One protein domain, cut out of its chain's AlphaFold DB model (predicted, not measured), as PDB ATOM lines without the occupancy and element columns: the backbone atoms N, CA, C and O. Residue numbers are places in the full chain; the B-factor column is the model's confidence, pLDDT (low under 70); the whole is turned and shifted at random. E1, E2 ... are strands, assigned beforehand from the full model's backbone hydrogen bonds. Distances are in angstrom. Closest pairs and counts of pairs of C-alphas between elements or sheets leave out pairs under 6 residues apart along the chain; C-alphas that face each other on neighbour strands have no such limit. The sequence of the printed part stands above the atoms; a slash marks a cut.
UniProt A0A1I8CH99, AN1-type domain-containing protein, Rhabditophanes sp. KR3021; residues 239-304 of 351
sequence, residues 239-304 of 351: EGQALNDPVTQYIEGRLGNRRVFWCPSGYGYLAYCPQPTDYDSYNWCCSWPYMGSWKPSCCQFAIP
ATOM      1  N   GLU A 239     140.135 105.138 110.031       50.16
ATOM      2  CA  GLU A 239     140.947 104.064 109.433       50.16
ATOM      3  C   GLU A 239     142.461 104.270 109.625       50.16
ATOM      4  O   GLU A 239     143.229 103.308 109.650       50.16
ATOM      5  N   GLY A 240     142.899 105.513 109.866       49.00
ATOM      6  CA  GLY A 240     144.263 105.827 110.317       49.00
ATOM      7  C   GLY A 240     144.504 105.557 111.808       49.00
ATOM      8  O   GLY A 240     145.622 105.725 112.303       49.00
ATOM      9  N   GLN A 241     143.461 105.162 112.537       50.12
ATOM     10  CA  GLN A 241     143.483 104.855 113.956       50.12
ATOM     11  C   GLN A 241     143.102 103.384 114.116       50.12
ATOM     12  O   GLN A 241     141.957 103.045 114.411       50.12
ATOM     13  N   ALA A 242     144.085 102.488 113.994       42.16
ATOM     14  CA  ALA A 242     143.978 101.243 114.741       42.16
ATOM     15  C   ALA A 242     143.607 101.639 116.175       42.16
ATOM     16  O   ALA A 242     144.278 102.477 116.780       42.16
ATOM     17  N   LEU A 243     142.466 101.135 116.631       43.25
ATOM     18  CA  LEU A 243     141.861 101.388 117.926       43.25
ATOM     19  C   LEU A 243     142.906 101.065 119.010       43.25
ATOM     20  O   LEU A 243     143.037  99.918 119.437       43.25
ATOM     21  N   ASN A 244     143.728 102.055 119.369       53.91
ATOM     22  CA  ASN A 244     144.813 101.887 120.321       53.91
ATOM     23  C   ASN A 244     144.167 101.855 121.695       53.91
ATOM     24  O   ASN A 244     143.968 102.900 122.315       53.91
ATOM     25  N   ASP A 245     143.779 100.664 122.143       54.81
ATOM     26  CA  ASP A 245     143.447 100.451 123.540       54.81
ATOM     27  C   ASP A 245     144.674 100.881 124.369       54.81
ATOM     28  O   ASP A 245     145.747 100.266 124.266       54.81
ATOM     29  N   PRO A 246     144.554 101.970 125.152       53.78
ATOM     30  CA  PRO A 246     145.677 102.584 125.836       53.78
ATOM     31  C   PRO A 246     146.253 101.719 126.962       53.78
ATOM     32  O   PRO A 246     147.191 102.145 127.622       53.78
ATOM     33  N   VAL A 247     145.709 100.534 127.235       53.16
ATOM     34  CA  VAL A 247     146.248  99.643 128.270       53.16
ATOM     35  C   VAL A 247     147.063  98.496 127.673       53.16
ATOM     36  O   VAL A 247     147.987  98.011 128.317       53.16
ATOM     37  N   THR A 248     146.779  98.071 126.439       57.59
ATOM     38  CA  THR A 248     147.336  96.815 125.900       57.59
ATOM     39  C   THR A 248     148.444  97.006 124.869       57.59
ATOM     40  O   THR A 248     149.170  96.056 124.579       57.59
ATOM     41  N   GLN A 249     148.605  98.215 124.326       68.25
ATOM     42  CA  GLN A 249     149.506  98.457 123.194       68.25
ATOM     43  C   GLN A 249     150.699  99.372 123.488       68.25
ATOM     44  O   GLN A 249     151.591  99.475 122.644       68.25
ATOM     45  N   TYR A 250     150.769 100.019 124.657       73.88
ATOM     46  CA  TYR A 250     151.995 100.730 125.025       73.88
ATOM     47  C   TYR A 250     153.096  99.747 125.396       73.88
ATOM     48  O   TYR A 250     152.881  98.774 126.116       73.88
ATOM     49  N   ILE A 251     154.303 100.045 124.935       74.94
ATOM     50  CA  ILE A 251     155.495  99.312 125.338       74.94
ATOM     51  C   ILE A 251     156.006  99.976 126.613       74.94
ATOM     52  O   ILE A 251     156.411 101.138 126.598       74.94
ATOM     53  N   GLU A 252     155.974  99.259 127.730       80.44
ATOM     54  CA  GLU A 252     156.534  99.761 128.981       80.44
ATOM     55  C   GLU A 252     158.062  99.848 128.891       80.44
ATOM     56  O   GLU A 252     158.739  98.909 128.473       80.44
ATOM     57  N   GLY A 253     158.628 100.973 129.320       79.50
ATOM     58  CA  GLY A 253     160.068 101.153 129.446       79.50
ATOM     59  C   GLY A 253     160.452 101.945 130.689       79.50
ATOM     60  O   GLY A 253     159.611 102.471 131.426       79.50
ATOM     61  N   ARG A 254     161.762 102.032 130.935       80.06
ATOM     62  CA  ARG A 254     162.327 102.862 132.001       80.06
ATOM     63  C   ARG A 254     163.359 103.830 131.455       80.06
ATOM     64  O   ARG A 254     164.239 103.433 130.697       80.06
ATOM     65  N   LEU A 255     163.278 105.073 131.915       75.50
ATOM     66  CA  LEU A 255     164.317 106.077 131.728       75.50
ATOM     67  C   LEU A 255     164.842 106.464 133.116       75.50
ATOM     68  O   LEU A 255     164.170 107.147 133.888       75.50
ATOM     69  N   GLY A 256     166.002 105.915 133.486       81.19
ATOM     70  CA  GLY A 256     166.488 105.963 134.867       81.19
ATOM     71  C   GLY A 256     165.534 105.238 135.826       81.19
ATOM     72  O   GLY A 256     165.247 104.054 135.644       81.19
ATOM     73  N   ASN A 257     165.022 105.953 136.834       81.31
ATOM     74  CA  ASN A 257     164.087 105.408 137.829       81.31
ATOM     75  C   ASN A 257     162.601 105.683 137.509       81.31
ATOM     76  O   ASN A 257     161.724 105.348 138.304       81.31
ATOM     77  N   ARG A 258     162.309 106.292 136.353       77.50
ATOM     78  CA  ARG A 258     160.961 106.679 135.915       77.50
ATOM     79  C   ARG A 258     160.392 105.658 134.928       77.50
ATOM     80  O   ARG A 258     161.104 105.193 134.038       77.50
ATOM     81  N   ARG A 259     159.108 105.317 135.082       83.12
ATOM     82  CA  ARG A 259     158.357 104.494 134.116       83.12
ATOM     83  C   ARG A 259     157.820 105.369 132.987       83.12
ATOM     84  O   ARG A 259     157.268 106.431 133.261       83.12
ATOM     85  N   VAL A 260     157.981 104.906 131.751       83.88
ATOM     86  CA  VAL A 260     157.538 105.594 130.531       83.88
ATOM     87  C   VAL A 260     156.833 104.585 129.628       83.88
ATOM     88  O   VAL A 260     157.294 103.454 129.489       83.88
ATOM     89  N   PHE A 261     155.723 104.993 129.022       82.00
ATOM     90  CA  PHE A 261     154.896 104.175 128.140       82.00
ATOM     91  C   PHE A 261     155.089 104.630 126.691       82.00
ATOM     92  O   PHE A 261     154.638 105.708 126.302       82.00
ATOM     93  N   TRP A 262     155.786 103.822 125.896       77.31
ATOM     94  CA  TRP A 262     156.181 104.136 124.523       77.31
ATOM     95  C   TRP A 262     155.115 103.720 123.505       77.31
ATOM     96  O   TRP A 262     154.447 102.701 123.677       77.31
ATOM     97  N   CYS A 263     154.992 104.474 122.410       75.00
ATOM     98  CA  CYS A 263     154.103 104.118 121.305       75.00
ATOM     99  C   CYS A 263     154.614 102.862 120.553       75.00
ATOM    100  O   CYS A 263     155.811 102.786 120.266       75.00
ATOM    101  N   PRO A 264     153.735 101.921 120.157       64.00
ATOM    102  CA  PRO A 264     154.126 100.621 119.594       64.00
ATOM    103  C   PRO A 264     154.812 100.687 118.223       64.00
ATOM    104  O   PRO A 264     155.676  99.864 117.931       64.00
ATOM    105  N   SER A 265     154.446 101.646 117.368       59.12
ATOM    106  CA  SER A 265     154.913 101.695 115.975       59.12
ATOM    107  C   SER A 265     155.987 102.752 115.706       59.12
ATOM    108  O   SER A 265     156.603 102.716 114.643       59.12
ATOM    109  N   GLY A 266     156.197 103.716 116.615       56.56
ATOM    110  CA  GLY A 266     157.118 104.856 116.450       56.56
ATOM    111  C   GLY A 266     156.883 105.743 115.209       56.56
ATOM    112  O   GLY A 266     157.486 106.804 115.104       56.56
ATOM    113  N   TYR A 267     156.032 105.333 114.260       56.66
ATOM    114  CA  TYR A 267     155.780 105.942 112.949       56.66
ATOM    115  C   TYR A 267     157.049 106.402 112.198       56.66
ATOM    116  O   TYR A 267     157.013 107.372 111.447       56.66
ATOM    117  N   GLY A 268     158.188 105.726 112.403       52.69
ATOM    118  CA  GLY A 268     159.482 106.107 111.815       52.69
ATOM    119  C   GLY A 268     160.184 107.297 112.489       52.69
ATOM    120  O   GLY A 268     161.278 107.676 112.074       52.69
ATOM    121  N   TYR A 269     159.603 107.862 113.547       56.91
ATOM    122  CA  TYR A 269     160.230 108.858 114.408       56.91
ATOM    123  C   TYR A 269     160.814 108.167 115.645       56.91
ATOM    124  O   TYR A 269     160.237 107.215 116.172       56.91
ATOM    125  N   LEU A 270     161.956 108.650 116.148       57.59
ATOM    126  CA  LEU A 270     162.363 108.265 117.498       57.59
ATOM    127  C   LEU A 270     161.242 108.723 118.438       57.59
ATOM    128  O   LEU A 270     160.844 109.886 118.406       57.59
ATOM    129  N   ALA A 271     160.674 107.816 119.227       59.12
ATOM    130  CA  ALA A 271     159.770 108.230 120.284       59.12
ATOM    131  C   ALA A 271     160.603 109.088 121.253       59.12
ATOM    132  O   ALA A 271     161.570 108.603 121.833       59.12
ATOM    133  N   TYR A 272     160.309 110.385 121.352       62.78
ATOM    134  CA  TYR A 272     161.107 111.352 122.121       62.78
ATOM    135  C   TYR A 272     160.456 111.664 123.469       62.78
ATOM    136  O   TYR A 272     160.344 112.828 123.840       62.78
ATOM    137  N   CYS A 273     159.977 110.642 124.179       70.12
ATOM    138  CA  CYS A 273     159.306 110.844 125.458       70.12
ATOM    139  C   CYS A 273     160.144 110.353 126.641       70.12
ATOM    140  O   CYS A 273     160.568 109.199 126.612       70.12
ATOM    141  N   PRO A 274     160.352 111.150 127.707       70.25
ATOM    142  CA  PRO A 274     160.068 112.587 127.868       70.25
ATOM    143  C   PRO A 274     161.055 113.500 127.108       70.25
ATOM    144  O   PRO A 274     162.239 113.176 126.998       70.25
ATOM    145  N   GLN A 275     160.601 114.661 126.615       75.75
ATOM    146  CA  GLN A 275     161.495 115.716 126.119       75.75
ATOM    147  C   GLN A 275     162.163 116.459 127.291       75.75
ATOM    148  O   GLN A 275     161.607 116.497 128.386       75.75
ATOM    149  N   PRO A 276     163.323 117.120 127.087       76.00
ATOM    150  CA  PRO A 276     163.984 117.907 128.138       76.00
ATOM    151  C   PRO A 276     163.126 119.041 128.721       76.00
ATOM    152  O   PRO A 276     163.426 119.543 129.799       76.00
ATOM    153  N   THR A 277     162.099 119.472 127.987       78.88
ATOM    154  CA  THR A 277     161.131 120.499 128.392       78.88
ATOM    155  C   THR A 277     159.891 119.935 129.083       78.88
ATOM    156  O   THR A 277     159.112 120.710 129.629       78.88
ATOM    157  N   ASP A 278     159.677 118.619 129.042       79.06
ATOM    158  CA  ASP A 278     158.467 117.995 129.571       79.06
ATOM    159  C   ASP A 278     158.582 117.753 131.080       79.06
ATOM    160  O   ASP A 278     159.631 117.361 131.594       79.06
ATOM    161  N   TYR A 279     157.473 117.936 131.798       82.44
ATOM    162  CA  TYR A 279     157.406 117.684 133.239       82.44
ATOM    163  C   TYR A 279     157.527 116.189 133.590       82.44
ATOM    164  O   TYR A 279     157.180 115.290 132.815       82.44
ATOM    165  N   ASP A 280     157.927 115.911 134.833       82.50
ATOM    166  CA  ASP A 280     158.115 114.546 135.344       82.50
ATOM    167  C   ASP A 280     156.838 113.695 135.431       82.50
ATOM    168  O   ASP A 280     156.903 112.472 135.556       82.50
ATOM    169  N   SER A 281     155.662 114.313 135.318       85.12
ATOM    170  CA  SER A 281     154.375 113.614 135.269       85.12
ATOM    171  C   SER A 281     154.016 113.068 133.878       85.12
ATOM    172  O   SER A 281     153.102 112.254 133.759       85.12
ATOM    173  N   TYR A 282     154.725 113.477 132.821       85.25
ATOM    174  CA  TYR A 282     154.402 113.174 131.421       85.25
ATOM    175  C   TYR A 282     154.955 111.816 130.974       85.25
ATOM    176  O   TYR A 282     155.980 111.726 130.301       85.25
ATOM    177  N   ASN A 283     154.306 110.743 131.418       84.62
ATOM    178  CA  ASN A 283     154.823 109.377 131.282       84.62
ATOM    179  C   ASN A 283     154.258 108.613 130.082       84.62
ATOM    180  O   ASN A 283     154.716 107.504 129.818       84.62
ATOM    181  N   TRP A 284     153.262 109.163 129.386       81.69
ATOM    182  CA  TRP A 284     152.517 108.458 128.345       81.69
ATOM    183  C   TRP A 284     152.813 109.025 126.964       81.69
ATOM    184  O   TRP A 284     152.785 110.238 126.772       81.69
ATOM    185  N   CYS A 285     153.064 108.152 125.990       79.06
ATOM    186  CA  CYS A 285     153.147 108.547 124.591       79.06
ATOM    187  C   CYS A 285     151.741 108.856 124.051       79.06
ATOM    188  O   CYS A 285     150.820 108.069 124.219       79.06
ATOM    189  N   CYS A 286     151.573 109.991 123.387       78.00
ATOM    190  CA  CYS A 286     150.365 110.367 122.656       78.00
ATOM    191  C   CYS A 286     150.731 110.639 121.203       78.00
ATOM    192  O   CYS A 286     151.825 111.115 120.926       78.00
ATOM    193  N   SER A 287     149.824 110.392 120.264       74.75
ATOM    194  CA  SER A 287     150.023 110.777 118.865       74.75
ATOM    195  C   SER A 287     148.975 111.791 118.448       74.75
ATOM    196  O   SER A 287     147.785 111.547 118.645       74.75
ATOM    197  N   TRP A 288     149.411 112.882 117.825       71.62
ATOM    198  CA  TRP A 288     148.513 113.900 117.288       71.62
ATOM    199  C   TRP A 288     148.633 113.982 115.766       71.62
ATOM    200  O   TRP A 288     149.741 113.838 115.230       71.62
ATOM    201  N   PRO A 289     147.516 114.225 115.061       70.62
ATOM    202  CA  PRO A 289     147.551 114.470 113.632       70.62
ATOM    203  C   PRO A 289     148.194 115.833 113.358       70.62
ATOM    204  O   PRO A 289     147.812 116.853 113.927       70.62
ATOM    205  N   TYR A 290     149.176 115.858 112.464       70.31
ATOM    206  CA  TYR A 290     149.843 117.074 112.024       70.31
ATOM    207  C   TYR A 290     150.190 116.966 110.539       70.31
ATOM    208  O   TYR A 290     151.002 116.128 110.151       70.31
ATOM    209  N   MET A 291     149.578 117.819 109.707       75.94
ATOM    210  CA  MET A 291     149.843 117.907 108.260       75.94
ATOM    211  C   MET A 291     149.833 116.541 107.537       75.94
ATOM    212  O   MET A 291     150.741 116.230 106.771       75.94
ATOM    213  N   GLY A 292     148.829 115.700 107.810       68.88
ATOM    214  CA  GLY A 292     148.682 114.384 107.170       68.88
ATOM    215  C   GLY A 292     149.617 113.286 107.699       68.88
ATOM    216  O   GLY A 292     149.656 112.196 107.138       68.88
ATOM    217  N   SER A 293     150.364 113.541 108.778       70.19
ATOM    218  CA  SER A 293     151.189 112.549 109.477       70.19
ATOM    219  C   SER A 293     150.837 112.499 110.967       70.19
ATOM    220  O   SER A 293     150.267 113.443 111.513       70.19
ATOM    221  N   TRP A 294     151.192 111.406 111.641       70.69
ATOM    222  CA  TRP A 294     151.016 111.244 113.085       70.69
ATOM    223  C   TRP A 294     152.343 111.495 113.791       70.69
ATOM    224  O   TRP A 294     153.297 110.735 113.619       70.69
ATOM    225  N   LYS A 295     152.415 112.566 114.589       74.31
ATOM    226  CA  LYS A 295     153.607 112.866 115.387       74.31
ATOM    227  C   LYS A 295     153.433 112.410 116.836       74.31
ATOM    228  O   LYS A 295     152.412 112.743 117.441       74.31
ATOM    229  N   PRO A 296     154.420 111.696 117.411       75.88
ATOM    230  CA  PRO A 296     154.406 111.343 118.823       75.88
ATOM    231  C   PRO A 296     154.738 112.559 119.707       75.88
ATOM    232  O   PRO A 296     155.606 113.366 119.374       75.88
ATOM    233  N   SER A 297     154.073 112.658 120.853       78.38
ATOM    234  CA  SER A 297     154.256 113.642 121.924       78.38
ATOM    235  C   SER A 297     154.099 112.966 123.295       78.38
ATOM    236  O   SER A 297     153.725 111.796 123.370       78.38
ATOM    237  N   CYS A 298     154.356 113.689 124.388       80.38
ATOM    238  CA  CYS A 298     154.142 113.191 125.748       80.38
ATOM    239  C   CYS A 298     152.859 113.743 126.372       80.38
ATOM    240  O   CYS A 298     152.512 114.904 126.169       80.38
ATOM    241  N   CYS A 299     152.192 112.925 127.181       81.06
ATOM    242  CA  CYS A 299     151.010 113.274 127.955       81.06
ATOM    243  C   CYS A 299     151.145 112.806 129.403       81.06
ATOM    244  O   CYS A 299     151.814 111.817 129.715       81.06
ATOM    245  N   GLN A 300     150.433 113.492 130.292       84.12
ATOM    246  CA  GLN A 300     150.311 113.098 131.693       84.12
ATOM    247  C   GLN A 300     149.482 111.816 131.883       84.12
ATOM    248  O   GLN A 300     149.742 111.041 132.800       84.12
ATOM    249  N   PHE A 301     148.512 111.572 131.001       81.31
ATOM    250  CA  PHE A 301     147.615 110.419 131.050       81.31
ATOM    251  C   PHE A 301     147.571 109.723 129.696       81.31
ATOM    252  O   PHE A 301     147.836 110.345 128.665       81.31
ATOM    253  N   ALA A 302     147.197 108.447 129.695       73.38
ATOM    254  CA  ALA A 302     146.904 107.737 128.465       73.38
ATOM    255  C   ALA A 302     145.632 108.342 127.855       73.38
ATOM    256  O   ALA A 302     144.553 108.216 128.430       73.38
ATOM    257  N   ILE A 303     145.759 109.051 126.733       68.50
ATOM    258  CA  ILE A 303     144.607 109.638 126.045       68.50
ATOM    259  C   ILE A 303     144.060 108.587 125.075       68.50
ATOM    260  O   ILE A 303     144.717 108.313 124.067       68.50
ATOM    261  N   PRO A 304     142.873 107.999 125.322       66.62
ATOM    262  CA  PRO A 304     142.171 107.249 124.294       66.62
ATOM    263  C   PRO A 304     141.709 108.243 123.229       66.62
ATOM    264  O   PRO A 304     140.701 108.933 123.395       66.62
TER     265      PRO A 304
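Overview. This is residues 239 to 304 of the 351 residues of the protein "AN1-type domain-containing protein" of Rhabditophanes sp. KR3021 (UniProt A0A1I8CH99). With little regular structure, the domain is two small strand hairpins, E1 with E2 and E3 with E4, which come together at E2 and E3 and are joined by a long looping stretch, residues 263 to 283. The 66 printed residues hold no named helix and four strands, E1 to E4 in chain order, in two antiparallel sheets; the class is all strand, with 24 residues in named elements. The whole is compact, radius of gyration of the C-alphas 11.5 A, spanning 36 by 25 by 19 A.

Arrangement. E1, residues 251 to 255, and E2, residues 258 to 262, form an antiparallel hairpin at 144 degrees, with N 253 and O 260 2.8 A apart. E3, residues 284 to 290, and E4, residues 293 to 299, form another at 146 degrees, with N 297 and O 286 2.7 A apart. The closest C-alphas of E2 and E3, Phe 261 and Trp 284, are 4.9 A apart. E1 is apart from E3 and E4.

Along the chain. E1 begins at C-alpha 251 (155.495, 99.312, 125.338) and measures 12.8 A, E2 12.6 A. E3 measures 18.6 A; E4, 18.5 A, ends at C-alpha 299 (151.010, 113.274, 127.955).

Size, cuts and confidence. The C-alphas farthest apart, Glu 239 and Asn 257, are 36.7 A apart. The printed part has no cut; the link E2 to E3 is long. The model's pLDDT is under 70 at residues 239 to 249, 264 to 272, 292 and 303 to 304.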